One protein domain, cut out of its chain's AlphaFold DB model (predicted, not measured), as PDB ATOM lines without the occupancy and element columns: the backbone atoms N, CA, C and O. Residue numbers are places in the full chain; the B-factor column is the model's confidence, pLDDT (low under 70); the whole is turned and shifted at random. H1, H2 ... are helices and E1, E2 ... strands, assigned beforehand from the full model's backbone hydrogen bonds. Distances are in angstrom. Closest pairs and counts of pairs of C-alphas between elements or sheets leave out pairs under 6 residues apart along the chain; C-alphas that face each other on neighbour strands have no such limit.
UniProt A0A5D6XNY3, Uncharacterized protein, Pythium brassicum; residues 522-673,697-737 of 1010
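AT A GLANCE: This is residues 522 to 673 and 697 to 737 of the 1010 residues of an uncharacterized protein of Pythium brassicum (UniProt A0A5D6XNY3). Two strongly twisted three-stranded sheets lie face to face as a sandwich, E1 E8 E7 against E2 E3 E4, with their strands at 43 degrees to each other; along one side, E4 and E7 come close together. The small hairpin of E5 and E6 sits at one end of the longest axis and H2 near the other, while H3 lies outside E2 and the short H1 beside E4 and E7. The printed part has 193 residues, with three named helices and eight named strands in the order E1 E2 E3 E4 E5 E6 E7 H1 E8 H2 H3. Under half of the residues, 94, are in named elements; the class is mixed, helices and strands, and the sheets are antiparallel. The whole is compact, with a radius of gyration of the C-alphas of 18.3 A and spans of 51 by 39 by 33 A.

HOW THE PARTS SIT: Start at E1, residues 529 to 537, an edge strand whose antiparallel neighbour is E8, residues 650 to 662; their directions stand at 153 degrees, and N 532 and O 659, 2.9 A apart, are within hydrogen-bond range. E8, which bends by 99 degrees at residue 653, has E7, residues 621 to 628, as its other antiparallel neighbour, at 151 degrees; look there at N 623 and O 658, 2.8 A. A tight link leads from E1 to E2, residues 543 to 553, in the other sheet of the sandwich. E2, E3 at residues 573 to 582 and E4 at residues 588 to 597 form a meander, each strand the antiparallel neighbour of the one before. E2 and E3 are a hairpin at 159 degrees, with N 549 and O 577 2.9 A apart; E3 and E4 are a hairpin at 161 degrees, with N 576 and O 594 2.8 A apart. Between the two sheets, E4 and E7 have 11 pairs of C-alphas within 8 A, the closest those of Gly 592 and Val 628 at 5.1 A. E4 runs on into E5, residues 599 to 601, at 32 degrees; E5 and E6, residues 616 to 618, are a hairpin, with N 600 and O 617 2.9 A apart. H1, residues 644 to 647, only grazes both sheets of the sandwich; its closest C-alpha pair with E4 is Leu 595 and Ala 645, 6.4 A. H2, residues 709 to 721, only grazes the sheet E1 E8 E7, closest at the C-alphas of Cys 653 and Glu 711, 5.9 A. H3, residues 727 to 736, only grazes the sheet E2 E3 E4, closest at the C-alphas of Val 545 and Val 727, 5.8 A. H2 and H3 are apart. Every O i to N i+4 pair is within hydrogen-bond range in H3 and 8 of 9 are in H2, while H1 is too short for such a pair.

IN THESE COORDINATES: Find C-alpha 529 at (36.441, 13.597, 44.214); from there E1 runs 24.1 A to C-alpha 537. E2 measures 26.8 A, E3 27.9 A and E4 27.7 A from first to last C-alpha. E5 and E6 are short, 6.9 A and 7.0 A, and E7 is 21.1 A. After H1, 5.7 A, find C-alpha 650 at (27.073, -11.353, 37.227), where E8 begins its 29.1 A. H2 is 18.9 A; H3 runs 14.2 A to C-alpha 736 at (53.845, -9.695, 17.795).

THE WHOLE: The two C-alphas farthest apart are those of Glu 603 and Thr 737, 55.8 A. Residues 674 to 696 are not printed, and C-alphas 673 and 697 are 27.9 A apart across this cut. The links E2 to E3, E5 to E6 and E7 to H1 are long. The mean pLDDT of the printed part is 84.6; look for values under 70 at residues 555 to 562, 634 to 639, 721 and 723 to 724.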
ATOM      1  N   LEU A 522      31.186  15.794  55.684       90.12
ATOM      2  CA  LEU A 522      30.101  16.363  54.887       90.12
ATOM      3  C   LEU A 522      30.636  16.882  53.552       90.12
ATOM      4  O   LEU A 522      31.590  17.665  53.518       90.12
ATOM      5  N   PHE A 523      30.004  16.457  52.461       90.31
ATOM      6  CA  PHE A 523      30.373  16.891  51.122       90.31
ATOM      7  C   PHE A 523      29.667  18.211  50.801       90.31
ATOM      8  O   PHE A 523      28.440  18.291  50.810       90.31
ATOM      9  N   GLN A 524      30.444  19.263  50.555       87.62
ATOM     10  CA  GLN A 524      29.963  20.635  50.402       87.62
ATOM     11  C   GLN A 524      30.106  21.129  48.954       87.62
ATOM     12  O   GLN A 524      30.932  20.618  48.192       87.62
ATOM     13  N   PRO A 525      29.350  22.164  48.545       85.94
ATOM     14  CA  PRO A 525      29.589  22.844  47.275       85.94
ATOM     15  C   PRO A 525      31.048  23.311  47.144       85.94
ATOM     16  O   PRO A 525      31.614  23.895  48.068       85.94
ATOM     17  N   GLY A 526      31.664  23.051  45.990       83.88
ATOM     18  CA  GLY A 526      33.093  23.289  45.750       83.88
ATOM     19  C   GLY A 526      34.028  22.169  46.225       83.88
ATOM     20  O   GLY A 526      35.244  22.276  46.045       83.88
ATOM     21  N   ASP A 527      33.504  21.095  46.817       88.56
ATOM     22  CA  ASP A 527      34.241  19.841  46.947       88.56
ATOM     23  C   ASP A 527      34.250  19.048  45.644       88.56
ATOM     24  O   ASP A 527      33.463  19.258  44.726       88.56
ATOM     25  N   ALA A 528      35.173  18.100  45.586       89.62
ATOM     26  CA  ALA A 528      35.422  17.262  44.435       89.62
ATOM     27  C   ALA A 528      35.931  15.894  44.880       89.62
ATOM     28  O   ALA A 528      36.331  15.709  46.032       89.62
ATOM     29  N   PHE A 529      35.960  14.946  43.950       89.62
ATOM     30  CA  PHE A 529      36.441  13.597  44.214       89.62
ATOM     31  C   PHE A 529      37.245  13.038  43.041       89.62
ATOM     32  O   PHE A 529      37.092  13.453  41.897       89.62
ATOM     33  N   ASP A 530      38.103  12.076  43.341       86.19
ATOM     34  CA  ASP A 530      38.909  11.333  42.390       86.19
ATOM     35  C   ASP A 530      38.486   9.869  42.361       86.19
ATOM     36  O   ASP A 530      38.203   9.255  43.394       86.19
ATOM     37  N   VAL A 531      38.470   9.315  41.152       87.75
ATOM     38  CA  VAL A 531      38.203   7.902  40.893       87.75
ATOM     39  C   VAL A 531      39.497   7.256  40.420       87.75
ATOM     40  O   VAL A 531      40.047   7.632  39.386       87.75
ATOM     41  N   TYR A 532      39.963   6.257  41.160       86.81
ATOM     42  CA  TYR A 532      41.114   5.442  40.795       86.81
ATOM     43  C   TYR A 532      40.622   4.071  40.345       86.81
ATOM     44  O   TYR A 532      39.962   3.373  41.110       86.81
ATOM     45  N   ILE A 533      40.943   3.686  39.109       89.38
ATOM     46  CA  ILE A 533      40.744   2.321  38.617       89.38
ATOM     47  C   ILE A 533      42.060   1.579  38.813       89.38
ATOM     48  O   ILE A 533      43.011   1.791  38.061       89.38
ATOM     49  N   ASP A 534      42.122   0.738  39.839       87.50
ATOM     50  CA  ASP A 534      43.374   0.091  40.236       87.50
ATOM     51  C   ASP A 534      43.605  -1.237  39.505       87.50
ATOM     52  O   ASP A 534      44.741  -1.684  39.359       87.50
ATOM     53  N   GLY A 535      42.539  -1.875  39.018       86.75
ATOM     54  CA  GLY A 535      42.647  -3.081  38.205       86.75
ATOM     55  C   GLY A 535      41.341  -3.850  38.080       86.75
ATOM     56  O   GLY A 535      40.319  -3.483  38.649       86.75
ATOM     57  N   ALA A 536      41.385  -4.955  37.345       89.19
ATOM     58  CA  ALA A 536      40.303  -5.927  37.264       89.19
ATOM     59  C   ALA A 536      40.837  -7.312  37.647       89.19
ATOM     60  O   ALA A 536      41.997  -7.629  37.375       89.19
ATOM     61  N   ARG A 537      40.006  -8.137  38.288       88.38
ATOM     62  CA  ARG A 537      40.371  -9.490  38.738       88.38
ATOM     63  C   ARG A 537      39.354 -10.516  38.257       88.38
ATOM     64  O   ARG A 537      38.183 -10.196  38.086       88.38
ATOM     65  N   GLY A 538      39.824 -11.746  38.042       88.06
ATOM     66  CA  GLY A 538      38.973 -12.897  37.713       88.06
ATOM     67  C   GLY A 538      38.260 -12.823  36.358       88.06
ATOM     68  O   GLY A 538      37.290 -13.547  36.154       88.06
ATOM     69  N   LEU A 539      38.732 -11.968  35.441       89.38
ATOM     70  CA  LEU A 539      38.154 -11.819  34.103       89.38
ATOM     71  C   LEU A 539      38.146 -13.159  33.330       89.38
ATOM     72  O   LEU A 539      39.098 -13.940  33.493       89.38
ATOM     73  N   PRO A 540      37.117 -13.411  32.490       89.44
ATOM     74  CA  PRO A 540      37.022 -14.604  31.644       89.44
ATOM     75  C   PRO A 540      38.269 -14.848  30.785       89.44
ATOM     76  O   PRO A 540      39.032 -13.927  30.495       89.44
ATOM     77  N   ASP A 541      38.481 -16.092  30.364       85.25
ATOM     78  CA  ASP A 541      39.723 -16.531  29.718       85.25
ATOM     79  C   ASP A 541      39.879 -15.972  28.299       85.25
ATOM     80  O   ASP A 541      40.998 -15.765  27.834       85.25
ATOM     81  N   SER A 542      38.767 -15.651  27.632       85.25
ATOM     82  CA  SER A 542      38.783 -15.005  26.318       85.25
ATOM     83  C   SER A 542      38.997 -13.484  26.374       85.25
ATOM     84  O   SER A 542      39.170 -12.870  25.317       85.25
ATOM     85  N   VAL A 543      39.045 -12.865  27.563       87.94
ATOM     86  CA  VAL A 543      39.332 -11.430  27.745       87.94
ATOM     87  C   VAL A 543      40.833 -11.167  27.618       87.94
ATOM     88  O   VAL A 543      41.641 -11.798  28.298       87.94
ATOM     89  N   THR A 544      41.212 -10.212  26.763       85.31
ATOM     90  CA  THR A 544      42.619  -9.892  26.468       85.31
ATOM     91  C   THR A 544      43.046  -8.566  27.105       85.31
ATOM     92  O   THR A 544      43.345  -8.511  28.297       85.31
ATOM     93  N   VAL A 545      43.089  -7.491  26.321       86.50
ATOM     94  CA  VAL A 545      43.318  -6.121  26.775       86.50
ATOM     95  C   VAL A 545      41.986  -5.476  27.118       86.50
ATOM     96  O   VAL A 545      41.005  -5.651  26.398       86.50
ATOM     97  N   THR A 546      41.957  -4.709  28.204       88.44
ATOM     98  CA  THR A 546      40.739  -4.046  28.665       88.44
ATOM     99  C   THR A 546      40.845  -2.530  28.587       88.44
ATOM    100  O   THR A 546      41.882  -1.939  28.889       88.44
ATOM    101  N   LYS A 547      39.740  -1.888  28.206       89.19
ATOM    102  CA  LYS A 547      39.529  -0.443  28.326       89.19
ATOM    103  C   LYS A 547      38.422  -0.208  29.338       89.19
ATOM    104  O   LYS A 547      37.334  -0.764  29.220       89.19
ATOM    105  N   VAL A 548      38.692   0.639  30.320       89.00
ATOM    106  CA  VAL A 548      37.711   1.012  31.337       89.00
ATOM    107  C   VAL A 548      37.210   2.419  31.044       89.00
ATOM    108  O   VAL A 548      38.002   3.347  30.904       89.00
ATOM    109  N   THR A 549      35.894   2.574  30.935       87.56
ATOM    110  CA  THR A 549      35.230   3.869  30.758       87.56
ATOM    111  C   THR A 549      34.358   4.132  31.976       87.56
ATOM    112  O   THR A 549      33.446   3.355  32.241       87.56
ATOM    113  N   ALA A 550      34.614   5.212  32.711       85.81
ATOM    114  CA  ALA A 550      33.799   5.611  33.854       85.81
ATOM    115  C   ALA A 550      32.961   6.848  33.510       85.81
ATOM    116  O   ALA A 550      33.462   7.798  32.912       85.81
ATOM    117  N   ALA A 551      31.689   6.836  33.900       82.50
ATOM    118  CA  ALA A 551      30.778   7.970  33.799       82.50
ATOM    119  C   ALA A 551      30.020   8.113  35.120       82.50
ATOM    120  O   ALA A 551      29.567   7.116  35.677       82.50
ATOM    121  N   ALA A 552      29.875   9.336  35.629       79.62
ATOM    122  CA  ALA A 552      29.019   9.593  36.782       79.62
ATOM    123  C   ALA A 552      27.669  10.122  36.289       79.62
ATOM    124  O   ALA A 552      27.621  11.101  35.542       79.62
ATOM    125  N   LEU A 553      26.598   9.433  36.670       76.50
ATOM    126  CA  LEU A 553      25.231   9.674  36.221       76.50
ATOM    127  C   LEU A 553      24.346   9.916  37.445       76.50
ATOM    128  O   LEU A 553      24.372   9.124  38.387       76.50
ATOM    129  N   ASN A 554      23.586  11.008  37.461       70.69
ATOM    130  CA  ASN A 554      22.565  11.210  38.494       70.69
ATOM    131  C   ASN A 554      21.319  10.346  38.209       70.69
ATOM    132  O   ASN A 554      21.250   9.661  37.185       70.69
ATOM    133  N   SER A 555      20.328  10.389  39.106       66.75
ATOM    134  CA  SER A 555      19.019   9.733  38.922       66.75
ATOM    135  C   SER A 555      18.392  10.031  37.556       66.75
ATOM    136  O   SER A 555      17.836   9.140  36.917       66.75
ATOM    137  N   ASP A 556      18.586  11.257  37.068       61.91
ATOM    138  CA  ASP A 556      18.025  11.767  35.815       61.91
ATOM    139  C   ASP A 556      18.937  11.481  34.605       61.91
ATOM    140  O   ASP A 556      18.702  11.967  33.499       61.91
ATOM    141  N   ARG A 557      20.003  10.691  34.806       63.47
ATOM    142  CA  ARG A 557      20.987  10.248  33.799       63.47
ATOM    143  C   ARG A 557      21.753  11.371  33.107       63.47
ATOM    144  O   ARG A 557      22.349  11.163  32.052       63.47
ATOM    145  N   THR A 558      21.795  12.545  33.727       59.28
ATOM    146  CA  THR A 558      22.704  13.624  33.342       59.28
ATOM    147  C   THR A 558      24.130  13.200  33.668       59.28
ATOM    148  O   THR A 558      24.427  12.788  34.793       59.28
ATOM    149  N   GLN A 559      25.004  13.268  32.664       61.22
ATOM    150  CA  GLN A 559      26.397  12.869  32.790       61.22
ATOM    151  C   GLN A 559      27.267  14.026  33.268       61.22
ATOM    152  O   GLN A 559      27.261  15.104  32.681       61.22
ATOM    153  N   TYR A 560      28.092  13.741  34.269       49.00
ATOM    154  CA  TYR A 560      29.169  14.618  34.710       49.00
ATOM    155  C   TYR A 560      30.442  14.274  33.926       49.00
ATOM    156  O   TYR A 560      30.874  13.115  33.902       49.00
ATOM    157  N   VAL A 561      31.019  15.271  33.250       47.44
ATOM    158  CA  VAL A 561      32.205  15.111  32.381       47.44
ATOM    159  C   VAL A 561      33.506  15.263  33.177       47.44
ATOM    160  O   VAL A 561      34.511  14.642  32.836       47.44
ATOM    161  N   GLU A 562      33.477  16.020  34.278       55.03
ATOM    162  CA  GLU A 562      34.603  16.190  35.199       55.03
ATOM    163  C   GLU A 562      34.131  16.135  36.659       55.03
ATOM    164  O   GLU A 562      33.139  16.752  37.035       55.03
ATOM    165  N   TYR A 563      34.870  15.436  37.523       75.25
ATOM    166  CA  TYR A 563      34.551  15.298  38.954       75.25
ATOM    167  C   TYR A 563      34.994  16.522  39.777       75.25
ATOM    168  O   TYR A 563      35.562  16.394  40.864       75.25
ATOM    169  N   ARG A 564      34.788  17.721  39.215       80.69
ATOM    170  CA  ARG A 564      35.224  19.033  39.727       80.69
ATOM    171  C   ARG A 564      34.131  20.113  39.626       80.69
ATOM    172  O   ARG A 564      34.441  21.300  39.603       80.69
ATOM    173  N   GLU A 565      32.862  19.722  39.528       73.56
ATOM    174  CA  GLU A 565      31.749  20.671  39.415       73.56
ATOM    175  C   GLU A 565      31.492  21.471  40.700       73.56
ATOM    176  O   GLU A 565      31.849  21.062  41.802       73.56
ATOM    177  N   LYS A 566      30.829  22.629  40.558       77.38
ATOM    178  CA  LYS A 566      30.482  23.501  41.695       77.38
ATOM    179  C   LYS A 566      29.533  22.824  42.687       77.38
ATOM    180  O   LYS A 566      29.599  23.112  43.879       77.38
ATOM    181  N   ALA A 567      28.646  21.964  42.195       82.06
ATOM    182  CA  ALA A 567      27.698  21.207  42.995       82.06
ATOM    183  C   ALA A 567      27.403  19.867  42.314       82.06
ATOM    184  O   ALA A 567      27.321  19.796  41.090       82.06
ATOM    185  N   PHE A 568      27.207  18.821  43.112       86.06
ATOM    186  CA  PHE A 568      26.851  17.491  42.630       86.06
ATOM    187  C   PHE A 568      25.464  17.102  43.128       86.06
ATOM    188  O   PHE A 568      25.083  17.451  44.244       86.06
ATOM    189  N   SER A 569      24.728  16.338  42.316       87.19
ATOM    190  CA  SER A 569      23.525  15.670  42.808       87.19
ATOM    191  C   SER A 569      23.907  14.601  43.841       87.19
ATOM    192  O   SER A 569      24.772  13.774  43.543       87.19
ATOM    193  N   PRO A 570      23.238  14.522  45.003       89.31
ATOM    194  CA  PRO A 570      23.461  13.445  45.968       89.31
ATOM    195  C   PRO A 570      23.050  12.064  45.424       89.31
ATOM    196  O   PRO A 570      23.509  11.041  45.920       89.31
ATOM    197  N   THR A 571      22.241  12.008  44.359       90.19
ATOM    198  CA  THR A 571      21.806  10.754  43.709       90.19
ATOM    199  C   THR A 571      22.850  10.153  42.760       90.19
ATOM    200  O   THR A 571      22.557   9.209  42.029       90.19
ATOM    201  N   LEU A 572      24.070  10.694  42.723       90.25
ATOM    202  CA  LEU A 572      25.087  10.334  41.737       90.25
ATOM    203  C   LEU A 572      25.552   8.870  41.870       90.25
ATOM    204  O   LEU A 572      26.041   8.440  42.917       90.25
ATOM    205  N   THR A 573      25.449   8.125  40.770       91.50
ATOM    206  CA  THR A 573      25.958   6.759  40.605       91.50
ATOM    207  C   THR A 573      27.127   6.774  39.631       91.50
ATOM    208  O   THR A 573      27.011   7.252  38.500       91.50
ATOM    209  N   LEU A 574      28.255   6.205  40.034       91.81
ATOM    210  CA  LEU A 574      29.357   5.921  39.130       91.81
ATOM    211  C   LEU A 574      29.043   4.642  38.351       91.81
ATOM    212  O   LEU A 574      28.882   3.576  38.943       91.81
ATOM    213  N   VAL A 575      28.968   4.751  37.028       91.62
ATOM    214  CA  VAL A 575      28.790   3.635  36.097       91.62
ATOM    215  C   VAL A 575      30.108   3.410  35.376       91.62
ATOM    216  O   VAL A 575      30.573   4.257  34.610       91.62
ATOM    217  N   ILE A 576      30.720   2.257  35.622       92.12
ATOM    218  CA  ILE A 576      31.975   1.865  34.992       92.12
ATOM    219  C   ILE A 576      31.703   0.755  33.988       92.12
ATOM    220  O   ILE A 576      31.161  -0.284  34.345       92.12
ATOM    221  N   ARG A 577      32.100   0.957  32.735       92.62
ATOM    222  CA  ARG A 577      32.047  -0.042  31.666       92.62
ATOM    223  C   ARG A 577      33.438  -0.609  31.418       92.62
ATOM    224  O   ARG A 577      34.396   0.157  31.299       92.62
ATOM    225  N   VAL A 578      33.533  -1.928  31.296       93.75
ATOM    226  CA  VAL A 578      34.762  -2.626  30.907       93.75
ATOM    227  C   VAL A 578      34.582  -3.199  29.508       93.75
ATOM    228  O   VAL A 578      33.720  -4.048  29.288       93.75
ATOM    229  N   ASP A 579      35.411  -2.746  28.577       93.19
ATOM    230  CA  ASP A 579      35.465  -3.208  27.190       93.19
ATOM    231  C   ASP A 579      36.711  -4.085  26.994       93.19
ATOM    232  O   ASP A 579      37.729  -3.858  27.652       93.19
ATOM    233  N   THR A 580      36.662  -5.066  26.093       91.88
ATOM    234  CA  THR A 580      37.810  -5.911  25.712       91.88
ATOM    235  C   THR A 580      37.813  -6.199  24.220       91.88
ATOM    236  O   THR A 580      36.770  -6.124  23.579       91.88
ATOM    237  N   VAL A 581      38.957  -6.619  23.685       89.19
ATOM    238  CA  VAL A 581      38.998  -7.413  22.448       89.19
ATOM    239  C   VAL A 581      38.915  -8.891  22.826       89.19
ATOM    240  O   VAL A 581      39.702  -9.363  23.650       89.19
ATOM    241  N   GLU A 582      37.933  -9.623  22.309       87.50
ATOM    242  CA  GLU A 582      37.774 -11.046  22.626       87.50
ATOM    243  C   GLU A 582      38.780 -11.899  21.838       87.50
ATOM    244  O   GLU A 582      38.987 -11.708  20.639       87.50
ATOM    245  N   THR A 583      39.380 -12.888  22.500       80.62
ATOM    246  CA  THR A 583      40.393 -13.774  21.905       80.62
ATOM    247  C   THR A 583      39.868 -14.537  20.690       80.62
ATOM    248  O   THR A 583      40.607 -14.681  19.716       80.62
ATOM    249  N   ASN A 584      38.616 -15.000  20.738       76.62
ATOM    250  CA  ASN A 584      38.038 -15.886  19.726       76.62
ATOM    251  C   ASN A 584      37.498 -15.104  18.526       76.62
ATOM    252  O   ASN A 584      37.880 -15.372  17.390       76.62
ATOM    253  N   SER A 585      36.639 -14.107  18.763       81.00
ATOM    254  CA  SER A 585      36.043 -13.319  17.677       81.00
ATOM    255  C   SER A 585      36.968 -12.236  17.121       81.00
ATOM    256  O   SER A 585      36.694 -11.724  16.037       81.00
ATOM    257  N   LYS A 586      38.029 -11.871  17.858       83.69
ATOM    258  CA  LYS A 586      38.903 -10.713  17.590       83.69
ATOM    259  C   LYS A 586      38.159  -9.376  17.540       83.69
ATOM    260  O   LYS A 586      38.711  -8.389  17.070       83.69
ATOM    261  N   LYS A 587      36.919  -9.324  18.031       86.94
ATOM    262  CA  LYS A 587      36.086  -8.120  18.030       86.94
ATOM    263  C   LYS A 587      36.118  -7.441  19.387       86.94
ATOM    264  O   LYS A 587      36.217  -8.100  20.425       86.94
ATOM    265  N   ALA A 588      35.979  -6.119  19.369       90.94
ATOM    266  CA  ALA A 588      35.697  -5.361  20.573       90.94
ATOM    267  C   ALA A 588      34.298  -5.714  21.107       90.94
ATOM    268  O   ALA A 588      33.318  -5.718  20.355       90.94
ATOM    269  N   VAL A 589      34.200  -5.991  22.407       92.50
ATOM    270  CA  VAL A 589      32.955  -6.322  23.115       92.50
ATOM    271  C   VAL A 589      32.935  -5.693  24.507       92.50
ATOM    272  O   VAL A 589      33.979  -5.416  25.101       92.50
ATOM    273  N   ILE A 590      31.737  -5.481  25.048       92.94
ATOM    274  CA  ILE A 590      31.529  -5.008  26.421       92.94
ATOM    275  C   ILE A 590      31.532  -6.218  27.359       92.94
ATOM    276  O   ILE A 590      30.607  -7.023  27.309       92.94
ATOM    277  N   VAL A 591      32.537  -6.336  28.231       93.31
ATOM    278  CA  VAL A 591      32.625  -7.406  29.246       93.31
ATOM    279  C   VAL A 591      31.501  -7.276  30.265       93.31
ATOM    280  O   VAL A 591      30.868  -8.262  30.623       93.31
ATOM    281  N   GLY A 592      31.254  -6.057  30.737       93.56
ATOM    282  CA  GLY A 592      30.208  -5.784  31.709       93.56
ATOM    283  C   GLY A 592      30.313  -4.392  32.314       93.56
ATOM    284  O   GLY A 592      31.174  -3.584  31.943       93.56
ATOM    285  N   TYR A 593      29.425  -4.132  33.264       93.75
ATOM    286  CA  TYR A 593      29.333  -2.879  33.999       93.75
ATOM    287  C   TYR A 593      29.536  -3.101  35.498       93.75
ATOM    288  O   TYR A 593      29.153  -4.135  36.031       93.75
ATOM    289  N   ALA A 594      30.091  -2.109  36.183       94.44
ATOM    290  CA  ALA A 594      30.079  -1.990  37.635       94.44
ATOM    291  C   ALA A 594      29.378  -0.685  38.024       94.44
ATOM    292  O   ALA A 594      29.501   0.323  37.322       94.44
ATOM    293  N   LEU A 595      28.649  -0.705  39.139       93.88
ATOM    294  CA  LEU A 595      27.973   0.468  39.683       93.88
ATOM    295  C   LEU A 595      28.445   0.718  41.115       93.88
ATOM    296  O   LEU A 595      28.602  -0.223  41.892       93.88
ATOM    297  N   LEU A 596      28.634   1.987  41.466       93.81
ATOM    298  CA  LEU A 596      28.955   2.419  42.824       93.81
ATOM    299  C   LEU A 596      28.198   3.713  43.145       93.81
ATOM    300  O   LEU A 596      28.262   4.649  42.345       93.81
ATOM    301  N   PRO A 597      27.521   3.823  44.299       93.88
ATOM    302  CA  PRO A 597      26.969   5.102  44.719       93.88
ATOM    303  C   PRO A 597      28.122   6.031  45.115       93.88
ATOM    304  O   PRO A 597      29.000   5.636  45.886       93.88
ATOM    305  N   VAL A 598      28.143   7.249  44.570       93.50
ATOM    306  CA  VAL A 598      29.196   8.232  44.877       93.50
ATOM    307  C   VAL A 598      28.974   8.834  46.259       93.50
ATOM    308  O   VAL A 598      29.937   9.044  46.990       93.50
ATOM    309  N   PHE A 599      27.717   9.065  46.633       93.69
ATOM    310  CA  PHE A 599      27.348   9.662  47.910       93.69
ATOM    311  C   PHE A 599      26.461   8.737  48.733       93.69
ATOM    312  O   PHE A 599      25.728   7.908  48.187       93.69
ATOM    313  N   LEU A 600      26.540   8.910  50.048       93.06
ATOM    314  CA  LEU A 600      25.698   8.241  51.027       93.06
ATOM    315  C   LEU A 600      24.996   9.279  51.894       93.06
ATOM    316  O   LEU A 600      25.586  10.294  52.274       93.06
ATOM    317  N   ASP A 601      23.743   8.998  52.205       89.50
ATOM    318  CA  ASP A 601      22.968   9.729  53.193       89.50
ATOM    319  C   ASP A 601      23.386   9.310  54.611       89.50
ATOM    320  O   ASP A 601      23.692   8.145  54.869       89.50
ATOM    321  N   ILE A 602      23.428  10.266  55.535       86.56
ATOM    322  CA  ILE A 602      23.958  10.040  56.890       86.56
ATOM    323  C   ILE A 602      22.992   9.205  57.731       86.56
ATOM    324  O   ILE A 602      23.429   8.376  58.530       86.56
ATOM    325  N   GLU A 603      21.690   9.413  57.540       83.56
ATOM    326  CA  GLU A 603      20.646   8.757  58.324       83.56
ATOM    327  C   GLU A 603      20.430   7.318  57.850       83.56
ATOM    328  O   GLU A 603      20.517   6.374  58.634       83.56
ATOM    329  N   SER A 604      20.192   7.145  56.551       85.38
ATOM    330  CA  SER A 604      19.912   5.843  55.942       85.38
ATOM    331  C   SER A 604      21.166   5.023  55.644       85.38
ATOM    332  O   SER A 604      21.061   3.810  55.493       85.38
ATOM    333  N   GLN A 605      22.347   5.650  55.568       86.88
ATOM    334  CA  GLN A 605      23.617   5.022  55.159       86.88
ATOM    335  C   GLN A 605      23.593   4.429  53.742       86.88
ATOM    336  O   GLN A 605      24.499   3.690  53.348       86.88
ATOM    337  N   GLU A 606      22.568   4.762  52.962       88.75
ATOM    338  CA  GLU A 606      22.368   4.303  51.597       88.75
ATOM    339  C   GLU A 606      22.522   5.455  50.603       88.75
ATOM    340  O   GLU A 606      22.683   6.622  50.963       88.75
ATOM    341  N   GLN A 607      22.479   5.119  49.314       90.81
ATOM    342  CA  GLN A 607      22.447   6.119  48.260       90.81
ATOM    343  C   GLN A 607      21.173   6.979  48.373       90.81
ATOM    344  O   GLN A 607      20.070   6.423  48.367       90.81
ATOM    345  N   PRO A 608      21.294   8.317  48.383       90.94
ATOM    346  CA  PRO A 608      20.149   9.215  48.297       90.94
ATOM    347  C   PRO A 608      19.298   8.935  47.049       90.94
ATOM    348  O   PRO A 608      19.820   8.844  45.937       90.94
ATOM    349  N   SER A 609      17.977   8.847  47.213       85.62
ATOM    350  CA  SER A 609      17.025   8.643  46.107       85.62
ATOM    351  C   SER A 609      16.500   9.946  45.501       85.62
ATOM    352  O   SER A 609      15.905   9.938  44.428       85.62
ATOM    353  N   ARG A 610      16.714  11.084  46.177       85.75
ATOM    354  CA  ARG A 610      16.230  12.404  45.750       85.75
ATOM    355  C   ARG A 610      17.373  13.419  45.739       85.75
ATOM    356  O   ARG A 610      18.179  13.422  46.666       85.75
ATOM    357  N   PRO A 611      17.422  14.335  44.755       85.25
ATOM    358  CA  PRO A 611      18.471  15.351  44.670       85.25
ATOM    359  C   PRO A 611      18.385  16.418  45.775       85.25
ATOM    360  O   PRO A 611      19.323  17.179  45.964       85.25
ATOM    361  N   SER A 612      17.268  16.486  46.508       85.44
ATOM    362  CA  SER A 612      17.010  17.485  47.550       85.44
ATOM    363  C   SER A 612      17.591  17.144  48.929       85.44
ATOM    364  O   SER A 612      17.301  17.857  49.886       85.44
ATOM    365  N   VAL A 613      18.334  16.039  49.070       85.94
ATOM    366  CA  VAL A 613      18.917  15.631  50.359       85.94
ATOM    367  C   VAL A 613      20.042  16.606  50.747       85.94
ATOM    368  O   VAL A 613      20.998  16.744  49.984       85.94
ATOM    369  N   PRO A 614      19.946  17.298  51.902       78.94
ATOM    370  CA  PRO A 614      20.855  18.396  52.242       78.94
ATOM    371  C   PRO A 614      22.193  17.938  52.832       78.94
ATOM    372  O   PRO A 614      23.181  18.664  52.737       78.94
ATOM    373  N   HIS A 615      22.237  16.761  53.461       86.62
ATOM    374  CA  HIS A 615      23.412  16.264  54.172       86.62
ATOM    375  C   HIS A 615      23.794  14.887  53.653       86.62
ATOM    376  O   HIS A 615      23.111  13.899  53.895       86.62
ATOM    377  N   PHE A 616      24.902  14.833  52.927       91.38
ATOM    378  CA  PHE A 616      25.443  13.603  52.378       91.38
ATOM    379  C   PHE A 616      26.966  13.635  52.448       91.38
ATOM    380  O   PHE A 616      27.593  14.698  52.524       91.38
ATOM    381  N   VAL A 617      27.565  12.452  52.439       93.62
ATOM    382  CA  VAL A 617      29.016  12.270  52.490       93.62
ATOM    383  C   VAL A 617      29.487  11.525  51.251       93.62
ATOM    384  O   VAL A 617      28.730  10.768  50.637       93.62
ATOM    385  N   LEU A 618      30.750  11.719  50.880       93.06
ATOM    386  CA  LEU A 618      31.382  10.905  49.846       93.06
ATOM    387  C   LEU A 618      31.477   9.454  50.334       93.06
ATOM    388  O   LEU A 618      31.914   9.199  51.457       93.06
ATOM    389  N   ASN A 619      31.128   8.495  49.478       94.06
ATOM    390  CA  ASN A 619      31.345   7.066  49.705       94.06
ATOM    391  C   ASN A 619      32.839   6.721  49.544       94.06
ATOM    392  O   ASN A 619      33.239   5.955  48.670       94.06
ATOM    393  N   GLU A 620      33.688   7.379  50.326       92.44
ATOM    394  CA  GLU A 620      35.139   7.310  50.223       92.44
ATOM    395  C   GLU A 620      35.668   5.960  50.719       92.44
ATOM    396  O   GLU A 620      35.335   5.501  51.817       92.44
ATOM    397  N   GLY A 621      36.537   5.334  49.923       93.25
ATOM    398  CA  GLY A 621      37.112   4.029  50.232       93.25
ATOM    399  C   GLY A 621      37.598   3.263  49.006       93.25
ATOM    400  O   GLY A 621      37.515   3.736  47.873       93.25
ATOM    401  N   GLY A 622      38.135   2.066  49.255       94.38
ATOM    402  CA  GLY A 622      38.424   1.070  48.226       94.38
ATOM    403  C   GLY A 622      37.285   0.066  48.108       94.38
ATOM    404  O   GLY A 622      36.735  -0.370  49.115       94.38
ATOM    405  N   PHE A 623      36.963  -0.333  46.883       95.94
ATOM    406  CA  PHE A 623      35.851  -1.211  46.542       95.94
ATOM    407  C   PHE A 623      36.300  -2.270  45.543       95.94
ATOM    408  O   PHE A 623      36.988  -1.969  44.566       95.94
ATOM    409  N   GLN A 624      35.868  -3.504  45.770       96.12
ATOM    410  CA  GLN A 624      35.858  -4.559  44.773       96.12
ATOM    411  C   GLN A 624      34.407  -4.758  44.332       96.12
ATOM    412  O   GLN A 624      33.559  -5.166  45.123       96.12
ATOM    413  N   LEU A 625      34.121  -4.437  43.072       95.19
ATOM    414  CA  LEU A 625      32.768  -4.415  42.513       95.19
ATOM    415  C   LEU A 625      32.580  -5.554  41.508       95.19
ATOM    416  O   LEU A 625      33.495  -5.797  40.717       95.19
ATOM    417  N   PRO A 626      31.423  -6.236  41.485       94.50
ATOM    418  CA  PRO A 626      31.173  -7.280  40.504       94.50
ATOM    419  C   PRO A 626      30.907  -6.656  39.131       94.50
ATOM    420  O   PRO A 626      30.280  -5.599  39.035       94.50
ATOM    421  N   LEU A 627      31.357  -7.322  38.067       94.06
ATOM    422  CA  LEU A 627      30.919  -6.987  36.714       94.06
ATOM    423  C   LEU A 627      29.591  -7.685  36.422       94.06
ATOM    424  O   LEU A 627      29.465  -8.894  36.621       94.06
ATOM    425  N   VAL A 628      28.616  -6.925  35.932       91.88
ATOM    426  CA  VAL A 628      27.292  -7.419  35.540       91.88
ATOM    427  C   VAL A 628      27.028  -7.202  34.053       91.88
ATOM    428  O   VAL A 628      27.540  -6.252  33.453       91.88
ATOM    429  N   THR A 629      26.226  -8.078  33.453       88.38
ATOM    430  CA  THR A 629      25.748  -7.962  32.068       88.38
ATOM    431  C   THR A 629      24.327  -7.404  32.023       88.38
ATOM    432  O   THR A 629      23.669  -7.258  33.051       88.38
ATOM    433  N   ASP A 630      23.868  -7.041  30.823       81.44
ATOM    434  CA  ASP A 630      22.465  -6.680  30.554       81.44
ATOM    435  C   ASP A 630      21.922  -5.499  31.375       81.44
ATOM    436  O   ASP A 630      20.728  -5.400  31.652       81.44
ATOM    437  N   LEU A 631      22.801  -4.563  31.744       84.38
ATOM    438  CA  LEU A 631      22.415  -3.362  32.477       84.38
ATOM    439  C   LEU A 631      21.517  -2.460  31.596       84.38
ATOM    440  O   LEU A 631      21.986  -1.970  30.559       84.38
ATOM    441  N   PRO A 632      20.258  -2.169  31.987       79.38
ATOM    442  CA  PRO A 632      19.282  -1.472  31.145       79.38
ATOM    443  C   PRO A 632      19.481   0.057  31.136       79.38
ATOM    444  O   PRO A 632      18.571   0.830  31.434       79.38
ATOM    445  N   LEU A 633      20.675   0.520  30.754       72.94
ATOM    446  CA  LEU A 633      21.045   1.946  30.737       72.94
ATOM    447  C   LEU A 633      20.205   2.798  29.766       72.94
ATOM    448  O   LEU A 633      20.133   4.014  29.930       72.94
ATOM    449  N   ALA A 634      19.566   2.184  28.765       63.47
ATOM    450  CA  ALA A 634      18.742   2.878  27.771       63.47
ATOM    451  C   ALA A 634      17.276   3.093  28.205       63.47
ATOM    452  O   ALA A 634      16.591   3.942  27.642       63.47
ATOM    453  N   ASN A 635      16.785   2.368  29.217       63.81
ATOM    454  CA  ASN A 635      15.366   2.397  29.593       63.81
ATOM    455  C   ASN A 635      15.089   3.527  30.582       63.81
ATOM    456  O   ASN A 635      15.368   3.351  31.760       63.81
ATOM    457  N   ALA A 636      14.558   4.669  30.142       57.75
ATOM    458  CA  ALA A 636      14.346   5.852  30.994       57.75
ATOM    459  C   ALA A 636      13.389   5.644  32.192       57.75
ATOM    460  O   ALA A 636      13.304   6.510  33.052       57.75
ATOM    461  N   SER A 637      12.678   4.513  32.264       57.50
ATOM    462  CA  SER A 637      11.698   4.207  33.313       57.50
ATOM    463  C   SER A 637      12.283   3.596  34.594       57.50
ATOM    464  O   SER A 637      11.534   3.396  35.544       57.50
ATOM    465  N   SER A 638      13.569   3.226  34.622       63.06
ATOM    466  CA  SER A 638      14.219   2.641  35.804       63.06
ATOM    467  C   SER A 638      15.116   3.647  36.530       63.06
ATOM    468  O   SER A 638      15.995   4.259  35.913       63.06
ATOM    469  N   ASP A 639      14.945   3.768  37.849       68.94
ATOM    470  CA  ASP A 639      15.811   4.590  38.697       68.94
ATOM    471  C   ASP A 639      17.249   4.050  38.670       68.94
ATOM    472  O   ASP A 639      17.523   2.905  39.047       68.94
ATOM    473  N   LEU A 640      18.190   4.871  38.195       76.56
ATOM    474  CA  LEU A 640      19.598   4.496  38.102       76.56
ATOM    475  C   LEU A 640      20.264   4.588  39.483       76.56
ATOM    476  O   LEU A 640      20.746   5.646  39.884       76.56
ATOM    477  N   SER A 641      20.323   3.458  40.185       82.81
ATOM    478  CA  SER A 641      21.026   3.305  41.464       82.81
ATOM    479  C   SER A 641      21.977   2.113  41.439       82.81
ATOM    480  O   SER A 641      21.830   1.195  40.628       82.81
ATOM    481  N   ALA A 642      22.929   2.073  42.373       81.19
ATOM    482  CA  ALA A 642      23.832   0.928  42.501       81.19
ATOM    483  C   ALA A 642      23.102  -0.395  42.813       81.19
ATOM    484  O   ALA A 642      23.603  -1.465  42.468       81.19
ATOM    485  N   LYS A 643      21.888  -0.333  43.383       85.19
ATOM    486  CA  LYS A 643      21.036  -1.510  43.636       85.19
ATOM    487  C   LYS A 643      20.616  -2.218  42.344       85.19
ATOM    488  O   LYS A 643      20.389  -3.423  42.371       85.19
ATOM    489  N   LEU A 644      20.585  -1.511  41.209       85.06
ATOM    490  CA  LEU A 644      20.270  -2.099  39.904       85.06
ATOM    491  C   LEU A 644      21.261  -3.204  39.510       85.06
ATOM    492  O   LEU A 644      20.877  -4.162  38.855       85.06
ATOM    493  N   ALA A 645      22.521  -3.113  39.946       85.94
ATOM    494  CA  ALA A 645      23.508  -4.151  39.665       85.94
ATOM    495  C   ALA A 645      23.137  -5.502  40.300       85.94
ATOM    496  O   ALA A 645      23.456  -6.545  39.743       85.94
ATOM    497  N   ALA A 646      22.443  -5.498  41.445       84.50
ATOM    498  CA  ALA A 646      22.095  -6.719  42.168       84.50
ATOM    499  C   ALA A 646      21.028  -7.571  41.454       84.50
ATOM    500  O   ALA A 646      20.955  -8.772  41.704       84.50
ATOM    501  N   SER A 647      20.216  -6.975  40.573       85.00
ATOM    502  CA  SER A 647      19.227  -7.701  39.763       85.00
ATOM    503  C   SER A 647      19.762  -8.148  38.400       85.00
ATOM    504  O   SER A 647      19.085  -8.898  37.696       85.00
ATOM    505  N   CYS A 648      20.965  -7.711  38.022       87.19
ATOM    506  CA  CYS A 648      21.602  -8.079  36.765       87.19
ATOM    507  C   CYS A 648      22.457  -9.352  36.916       87.19
ATOM    508  O   CYS A 648      23.062  -9.576  37.970       87.19
ATOM    509  N   PRO A 649      22.576 -10.180  35.863       88.00
ATOM    510  CA  PRO A 649      23.474 -11.328  35.881       88.00
ATOM    511  C   PRO A 649      24.932 -10.902  36.087       88.00
ATOM    512  O   PRO A 649      25.439 -10.017  35.400       88.00
ATOM    513  N   ARG A 650      25.633 -11.554  37.019       89.38
ATOM    514  CA  ARG A 650      27.073 -11.353  37.227       89.38
ATOM    515  C   ARG A 650      27.880 -12.127  36.189       89.38
ATOM    516  O   ARG A 650      27.562 -13.274  35.881       89.38
ATOM    517  N   VAL A 651      28.978 -11.536  35.729       91.12
ATOM    518  CA  VAL A 651      30.036 -12.266  35.026       91.12
ATOM    519  C   VAL A 651      30.823 -13.065  36.076       91.12
ATOM    520  O   VAL A 651      31.380 -12.453  36.993       91.12
ATOM    521  N   PRO A 652      30.884 -14.408  35.985       90.69
ATOM    522  CA  PRO A 652      31.514 -15.235  37.012       90.69
ATOM    523  C   PRO A 652      32.961 -14.819  37.291       90.69
ATOM    524  O   PRO A 652      33.749 -14.633  36.362       90.69
ATOM    525  N   CYS A 653      33.312 -14.689  38.573       90.38
ATOM    526  CA  CYS A 653      34.625 -14.273  39.092       90.38
ATOM    527  C   CYS A 653      35.078 -12.842  38.730       90.38
ATOM    528  O   CYS A 653      36.031 -12.336  39.322       90.38
ATOM    529  N   ALA A 654      34.433 -12.170  37.778       92.56
ATOM    530  CA  ALA A 654      34.925 -10.917  37.230       92.56
ATOM    531  C   ALA A 654      34.576  -9.733  38.140       92.56
ATOM    532  O   ALA A 654      33.407  -9.445  38.414       92.56
ATOM    533  N   THR A 655      35.606  -9.023  38.594       94.44
ATOM    534  CA  THR A 655      35.469  -7.879  39.499       94.44
ATOM    535  C   THR A 655      36.387  -6.729  39.101       94.44
ATOM    536  O   THR A 655      37.424  -6.928  38.464       94.44
ATOM    537  N   LEU A 656      36.011  -5.518  39.500       94.50
ATOM    538  CA  LEU A 656      36.773  -4.290  39.311       94.50
ATOM    539  C   LEU A 656      37.238  -3.752  40.667       94.50
ATOM    540  O   LEU A 656      36.435  -3.633  41.590       94.50
ATOM    541  N   LEU A 657      38.519  -3.410  40.769       93.69
ATOM    542  CA  LEU A 657      39.104  -2.714  41.909       93.69
ATOM    543  C   LEU A 657      39.092  -1.212  41.648       93.69
ATOM    544  O   LEU A 657      39.645  -0.732  40.653       93.69
ATOM    545  N   LEU A 658      38.472  -0.474  42.560       94.00
ATOM    546  CA  LEU A 658      38.283   0.962  42.439       94.00
ATOM    547  C   LEU A 658      38.487   1.642  43.791       94.00
ATOM    548  O   LEU A 658      38.088   1.100  44.817       94.00
ATOM    549  N   ARG A 659      39.063   2.846  43.802       92.62
ATOM    550  CA  ARG A 659      39.041   3.733  44.975       92.62
ATOM    551  C   ARG A 659      38.337   5.038  44.646       92.62
ATOM    552  O   ARG A 659      38.621   5.655  43.619       92.62
ATOM    553  N   LEU A 660      37.453   5.456  45.543       92.12
ATOM    554  CA  LEU A 660      36.855   6.783  45.550       92.12
ATOM    555  C   LEU A 660      37.530   7.593  46.653       92.12
ATOM    556  O   LEU A 660      37.598   7.120  47.787       92.12
ATOM    557  N   LYS A 661      38.045   8.776  46.320       89.25
ATOM    558  CA  LYS A 661      38.744   9.656  47.267       89.25
ATOM    559  C   LYS A 661      38.287  11.091  47.137       89.25
ATOM    560  O   LYS A 661      37.971  11.524  46.033       89.25
ATOM    561  N   ARG A 662      38.300  11.855  48.227       89.31
ATOM    562  CA  ARG A 662      38.109  13.307  48.129       89.31
ATOM    563  C   ARG A 662      39.300  13.925  47.391       89.31
ATOM    564  O   ARG A 662      40.442  13.510  47.585       89.31
ATOM    565  N   ALA A 663      39.034  14.890  46.520       88.12
ATOM    566  CA  ALA A 663      40.082  15.537  45.744       88.12
ATOM    567  C   ALA A 663      40.981  16.391  46.649       88.12
ATOM    568  O   ALA A 663      40.498  17.098  47.538       88.12
ATOM    569  N   GLY A 664      42.290  16.351  46.392       84.12
ATOM    570  CA  GLY A 664      43.262  17.168  47.115       84.12
ATOM    571  C   GLY A 664      42.992  18.667  46.951       84.12
ATOM    572  O   GLY A 664      42.551  19.121  45.893       84.12
ATOM    573  N   ARG A 665      43.286  19.446  47.993       86.25
ATOM    574  CA  ARG A 665      43.189  20.911  47.985       86.25
ATOM    575  C   ARG A 665      44.561  21.562  48.141       86.25
ATOM    576  O   ARG A 665      45.505  20.948  48.639       86.25
ATOM    577  N   SER A 666      44.673  22.807  47.691       82.69
ATOM    578  CA  SER A 666      45.819  23.679  47.949       82.69
ATOM    579  C   SER A 666      46.046  23.869  49.456       82.69
ATOM    580  O   SER A 666      45.179  23.573  50.274       82.69
ATOM    581  N   ARG A 667      47.233  24.359  49.847       80.31
ATOM    582  CA  ARG A 667      47.607  24.522  51.270       80.31
ATOM    583  C   ARG A 667      46.668  25.437  52.059       80.31
ATOM    584  O   ARG A 667      46.523  25.253  53.260       80.31
ATOM    585  N   ASP A 668      46.066  26.414  51.394       81.06
ATOM    586  CA  ASP A 668      45.061  27.318  51.960       81.06
ATOM    587  C   ASP A 668      43.658  26.685  52.045       81.06
ATOM    588  O   ASP A 668      42.746  27.279  52.611       81.06
ATOM    589  N   GLY A 669      43.473  25.480  51.496       77.56
ATOM    590  CA  GLY A 669      42.205  24.758  51.482       77.56
ATOM    591  C   GLY A 669      41.157  25.337  50.529       77.56
ATOM    592  O   GLY A 669      40.013  24.882  50.572       77.56
ATOM    593  N   LEU A 670      41.512  26.314  49.686       80.12
ATOM    594  CA  LEU A 670      40.555  27.067  48.865       80.12
ATOM    595  C   LEU A 670      40.384  26.500  47.454       80.12
ATOM    596  O   LEU A 670      39.276  26.515  46.922       80.12
ATOM    597  N   GLN A 671      41.456  25.994  46.844       82.62
ATOM    598  CA  GLN A 671      41.438  25.503  45.470       82.62
ATOM    599  C   GLN A 671      41.526  23.980  45.436       82.62
ATOM    600  O   GLN A 671      42.439  23.375  45.999       82.62
ATOM    601  N   VAL A 672      40.597  23.346  44.722       87.50
ATOM    602  CA  VAL A 672      40.702  21.924  44.393       87.50
ATOM    603  C   VAL A 672      41.801  21.730  43.355       87.50
ATOM    604  O   VAL A 672      41.804  22.373  42.306       87.50
ATOM    605  N   LEU A 673      42.726  20.820  43.638       84.81
ATOM    606  CA  LEU A 673      43.842  20.518  42.758       84.81
ATOM    607  C   LEU A 673      43.437  19.518  41.664       84.81
ATOM    608  O   LEU A 673      42.612  18.614  41.849       84.81
ATOM    609  N   THR A 697      46.614  -6.447  51.207       90.44
ATOM    610  CA  THR A 697      46.416  -5.569  52.372       90.44
ATOM    611  C   THR A 697      44.945  -5.367  52.722       90.44
ATOM    612  O   THR A 697      44.641  -4.554  53.592       90.44
ATOM    613  N   ARG A 698      44.017  -6.048  52.028       92.31
ATOM    614  CA  ARG A 698      42.569  -5.969  52.291       92.31
ATOM    615  C   ARG A 698      42.028  -4.532  52.218       92.31
ATOM    616  O   ARG A 698      41.128  -4.147  52.958       92.31
ATOM    617  N   ALA A 699      42.606  -3.718  51.330       91.81
ATOM    618  CA  ALA A 699      42.251  -2.305  51.174       91.81
ATOM    619  C   ALA A 699      40.906  -2.076  50.457       91.81
ATOM    620  O   ALA A 699      40.347  -0.984  50.547       91.81
ATOM    621  N   TYR A 700      40.396  -3.087  49.751       94.62
ATOM    622  CA  TYR A 700      39.166  -3.016  48.967       94.62
ATOM    623  C   TYR A 700      38.037  -3.750  49.681       94.62
ATOM    624  O   TYR A 700      38.208  -4.913  50.029       94.62
ATOM    625  N   ASP A 701      36.888  -3.100  49.854       95.62
ATOM    626  CA  ASP A 701      35.670  -3.739  50.343       95.62
ATOM    627  C   ASP A 701      35.172  -4.765  49.322       95.62
ATOM    628  O   ASP A 701      34.789  -4.402  48.208       95.62
ATOM    629  N   SER A 702      35.208  -6.041  49.689       95.12
ATOM    630  CA  SER A 702      34.840  -7.165  48.824       95.12
ATOM    631  C   SER A 702      33.588  -7.902  49.295       95.12
ATOM    632  O   SER A 702      33.217  -8.917  48.699       95.12
ATOM    633  N   SER A 703      32.903  -7.380  50.318       91.81
ATOM    634  CA  SER A 703      31.690  -7.967  50.905       91.81
ATOM    635  C   SER A 703      30.566  -8.194  49.880       91.81
ATOM    636  O   SER A 703      29.871  -9.204  49.937       91.81
ATOM    637  N   GLY A 704      30.434  -7.319  48.877       88.06
ATOM    638  CA  GLY A 704      29.474  -7.467  47.772       88.06
ATOM    639  C   GLY A 704      29.888  -8.454  46.669       88.06
ATOM    640  O   GLY A 704      29.143  -8.661  45.714       88.06
ATOM    641  N   CYS A 705      31.076  -9.056  46.776       91.75
ATOM    642  CA  CYS A 705      31.691  -9.900  45.749       91.75
ATOM    643  C   CYS A 705      32.003 -11.321  46.233       91.75
ATOM    644  O   CYS A 705      32.867 -11.973  45.644       91.75
ATOM    645  N   VAL A 706      31.335 -11.811  47.282       91.56
ATOM    646  CA  VAL A 706      31.576 -13.164  47.805       91.56
ATOM    647  C   VAL A 706      31.407 -14.205  46.681       91.56
ATOM    648  O   VAL A 706      30.361 -14.212  46.019       91.56
ATOM    649  N   PRO A 707      32.423 -15.057  46.426       91.94
ATOM    650  CA  PRO A 707      32.347 -16.089  45.403       91.94
ATOM    651  C   PRO A 707      31.341 -17.177  45.774       91.94
ATOM    652  O   PRO A 707      31.381 -17.731  46.876       91.94
ATOM    653  N   SER A 708      30.490 -17.541  44.821       90.06
ATOM    654  CA  SER A 708      29.651 -18.739  44.893       90.06
ATOM    655  C   SER A 708      30.490 -20.024  44.935       90.06
ATOM    656  O   SER A 708      31.665 -20.037  44.562       90.06
ATOM    657  N   ALA A 709      29.872 -21.147  45.316       89.56
ATOM    658  CA  ALA A 709      30.543 -22.451  45.330       89.56
ATOM    659  C   ALA A 709      31.125 -22.845  43.956       89.56
ATOM    660  O   ALA A 709      32.160 -23.505  43.887       89.56
ATOM    661  N   MET A 710      30.485 -22.427  42.857       89.25
ATOM    662  CA  MET A 710      31.019 -22.649  41.512       89.25
ATOM    663  C   MET A 710      32.208 -21.729  41.215       89.25
ATOM    664  O   MET A 710      33.234 -22.202  40.741       89.25
ATOM    665  N   GLU A 711      32.123 -20.438  41.545       90.38
ATOM    666  CA  GLU A 711      33.242 -19.503  41.356       90.38
ATOM    667  C   GLU A 711      34.480 -19.920  42.158       90.38
ATOM    668  O   GLU A 711      35.596 -19.795  41.664       90.38
ATOM    669  N   GLN A 712      34.312 -20.497  43.352       90.88
ATOM    670  CA  GLN A 712      35.422 -21.074  44.119       90.88
ATOM    671  C   GLN A 712      36.123 -22.210  43.358       90.88
ATOM    672  O   GLN A 712      37.355 -22.257  43.330       90.88
ATOM    673  N   LYS A 713      35.362 -23.085  42.684       89.00
ATOM    674  CA  LYS A 713      35.926 -24.132  41.816       89.00
ATOM    675  C   LYS A 713      36.643 -23.536  40.610       89.00
ATOM    676  O   LYS A 713      37.766 -23.939  40.327       89.00
ATOM    677  N   ILE A 714      36.049 -22.534  39.956       88.38
ATOM    678  CA  ILE A 714      36.676 -21.823  38.830       88.38
ATOM    679  C   ILE A 714      38.000 -21.182  39.272       88.38
ATOM    680  O   ILE A 714      39.012 -21.321  38.588       88.38
ATOM    681  N   TYR A 715      38.033 -20.518  40.432       88.38
ATOM    682  CA  TYR A 715      39.263 -19.946  40.980       88.38
ATOM    683  C   TYR A 715      40.329 -21.011  41.255       88.38
ATOM    684  O   TYR A 715      41.494 -20.798  40.918       88.38
ATOM    685  N   ALA A 716      39.954 -22.160  41.825       86.44
ATOM    686  CA  ALA A 716      40.877 -23.264  42.091       86.44
ATOM    687  C   ALA A 716      41.416 -23.917  40.806       86.44
ATOM    688  O   ALA A 716      42.598 -24.263  40.739       86.44
ATOM    689  N   ALA A 717      40.574 -24.065  39.780       83.62
ATOM    690  CA  ALA A 717      40.969 -24.539  38.455       83.62
ATOM    691  C   ALA A 717      41.962 -23.566  37.805       83.62
ATOM    692  O   ALA A 717      43.084 -23.945  37.469       83.62
ATOM    693  N   ARG A 718      41.602 -22.276  37.736       81.50
ATOM    694  CA  ARG A 718      42.439 -21.223  37.143       81.50
ATOM    695  C   ARG A 718      43.772 -21.051  37.855       81.50
ATOM    696  O   ARG A 718      44.773 -20.819  37.193       81.50
ATOM    697  N   ARG A 719      43.823 -21.186  39.182       79.69
ATOM    698  CA  ARG A 719      45.085 -21.073  39.932       79.69
ATOM    699  C   ARG A 719      46.115 -22.128  39.512       79.69
ATOM    700  O   ARG A 719      47.305 -21.852  39.579       79.69
ATOM    701  N   ARG A 720      45.667 -23.316  39.091       76.75
ATOM    702  CA  ARG A 720      46.545 -24.390  38.601       76.75
ATOM    703  C   ARG A 720      46.937 -24.205  37.139       76.75
ATOM    704  O   ARG A 720      48.065 -24.511  36.781       76.75
ATOM    705  N   SER A 721      46.016 -23.723  36.306       67.12
ATOM    706  CA  SER A 721      46.180 -23.702  34.847       67.12
ATOM    707  C   SER A 721      46.619 -22.355  34.262       67.12
ATOM    708  O   SER A 721      47.027 -22.300  33.102       67.12
ATOM    709  N   ARG A 722      46.549 -21.255  35.026       70.06
ATOM    710  CA  ARG A 722      46.793 -19.896  34.523       70.06
ATOM    711  C   ARG A 722      47.975 -19.225  35.215       70.06
ATOM    712  O   ARG A 722      47.958 -18.976  36.414       70.06
ATOM    713  N   ALA A 723      48.947 -18.797  34.411       66.06
ATOM    714  CA  ALA A 723      49.928 -17.804  34.833       66.06
ATOM    715  C   ALA A 723      49.297 -16.398  34.847       66.06
ATOM    716  O   ALA A 723      48.587 -16.012  33.912       66.06
ATOM    717  N   ASN A 724      49.580 -15.611  35.887       67.12
ATOM    718  CA  ASN A 724      49.173 -14.208  35.945       67.12
ATOM    719  C   ASN A 724      49.867 -13.423  34.821       67.12
ATOM    720  O   ASN A 724      51.089 -13.287  34.818       67.12
ATOM    721  N   LYS A 725      49.084 -12.905  33.868       70.25
ATOM    722  CA  LYS A 725      49.576 -12.043  32.786       70.25
ATOM    723  C   LYS A 725      49.186 -10.595  33.050       70.25
ATOM    724  O   LYS A 725      48.035 -10.315  33.383       70.25
ATOM    725  N   THR A 726      50.120  -9.670  32.860       72.38
ATOM    726  CA  THR A 726      49.820  -8.232  32.869       72.38
ATOM    727  C   THR A 726      49.259  -7.790  31.518       72.38
ATOM    728  O   THR A 726      49.544  -8.402  30.489       72.38
ATOM    729  N   VAL A 727      48.505  -6.686  31.492       70.31
ATOM    730  CA  VAL A 727      47.989  -6.102  30.237       70.31
ATOM    731  C   VAL A 727      49.127  -5.816  29.250       70.31
ATOM    732  O   VAL A 727      48.984  -6.092  28.066       70.31
ATOM    733  N   ASN A 728      50.286  -5.355  29.734       74.31
ATOM    734  CA  ASN A 728      51.461  -5.114  28.893       74.31
ATOM    735  C   ASN A 728      51.996  -6.395  28.243       74.31
ATOM    736  O   ASN A 728      52.343  -6.374  27.066       74.31
ATOM    737  N   GLN A 729      52.033  -7.513  28.974       78.94
ATOM    738  CA  GLN A 729      52.451  -8.802  28.412       78.94
ATOM    739  C   GLN A 729      51.468  -9.288  27.340       78.94
ATOM    740  O   GLN A 729      51.893  -9.775  26.295       78.94
ATOM    741  N   VAL A 730      50.162  -9.127  27.572       77.44
ATOM    742  CA  VAL A 730      49.127  -9.474  26.584       77.44
ATOM    743  C   VAL A 730      49.233  -8.579  25.347       77.44
ATOM    744  O   VAL A 730      49.154  -9.074  24.226       77.44
ATOM    745  N   LEU A 731      49.474  -7.279  25.532       78.81
ATOM    746  CA  LEU A 731      49.642  -6.323  24.440       78.81
ATOM    747  C   LEU A 731      50.884  -6.642  23.597       78.81
ATOM    748  O   LEU A 731      50.790  -6.675  22.377       78.81
ATOM    749  N   GLN A 732      52.020  -6.954  24.227       82.19
ATOM    750  CA  GLN A 732      53.237  -7.378  23.525       82.19
ATOM    751  C   GLN A 732      53.010  -8.653  22.698       82.19
ATOM    752  O   GLN A 732      53.464  -8.729  21.558       82.19
ATOM    753  N   GLN A 733      52.267  -9.627  23.238       78.50
ATOM    754  CA  GLN A 733      51.888 -10.845  22.512       78.50
ATOM    755  C   GLN A 733      50.992 -10.535  21.302       78.50
ATOM    756  O   GLN A 733      51.233 -11.059  20.219       78.50
ATOM    757  N   ALA A 734      49.998  -9.656  21.457       73.25
ATOM    758  CA  ALA A 734      49.103  -9.263  20.367       73.25
ATOM    759  C   ALA A 734      49.834  -8.473  19.263       73.25
ATOM    760  O   ALA A 734      49.676  -8.761  18.075       73.25
ATOM    761  N   MET A 735      50.709  -7.543  19.651       77.62
ATOM    762  CA  MET A 735      51.517  -6.761  18.713       77.62
ATOM    763  C   MET A 735      52.493  -7.638  17.917       77.62
ATOM    764  O   MET A 735      52.716  -7.374  16.738       77.62
ATOM    765  N   ALA A 736      53.020  -8.717  18.509       76.44
ATOM    766  CA  ALA A 736      53.845  -9.695  17.795       76.44
ATOM    767  C   ALA A 736      53.069 -10.448  16.694       76.44
ATOM    768  O   ALA A 736      53.663 -10.872  15.708       76.44
ATOM    769  N   THR A 737      51.744 -10.569  16.828       70.69
ATOM    770  CA  THR A 737      50.851 -11.138  15.800       70.69
ATOM    771  C   THR A 737      50.354 -10.110  14.772       70.69
ATOM    772  O   THR A 737      49.504 -10.428  13.946       70.69
TER     773      THR A 737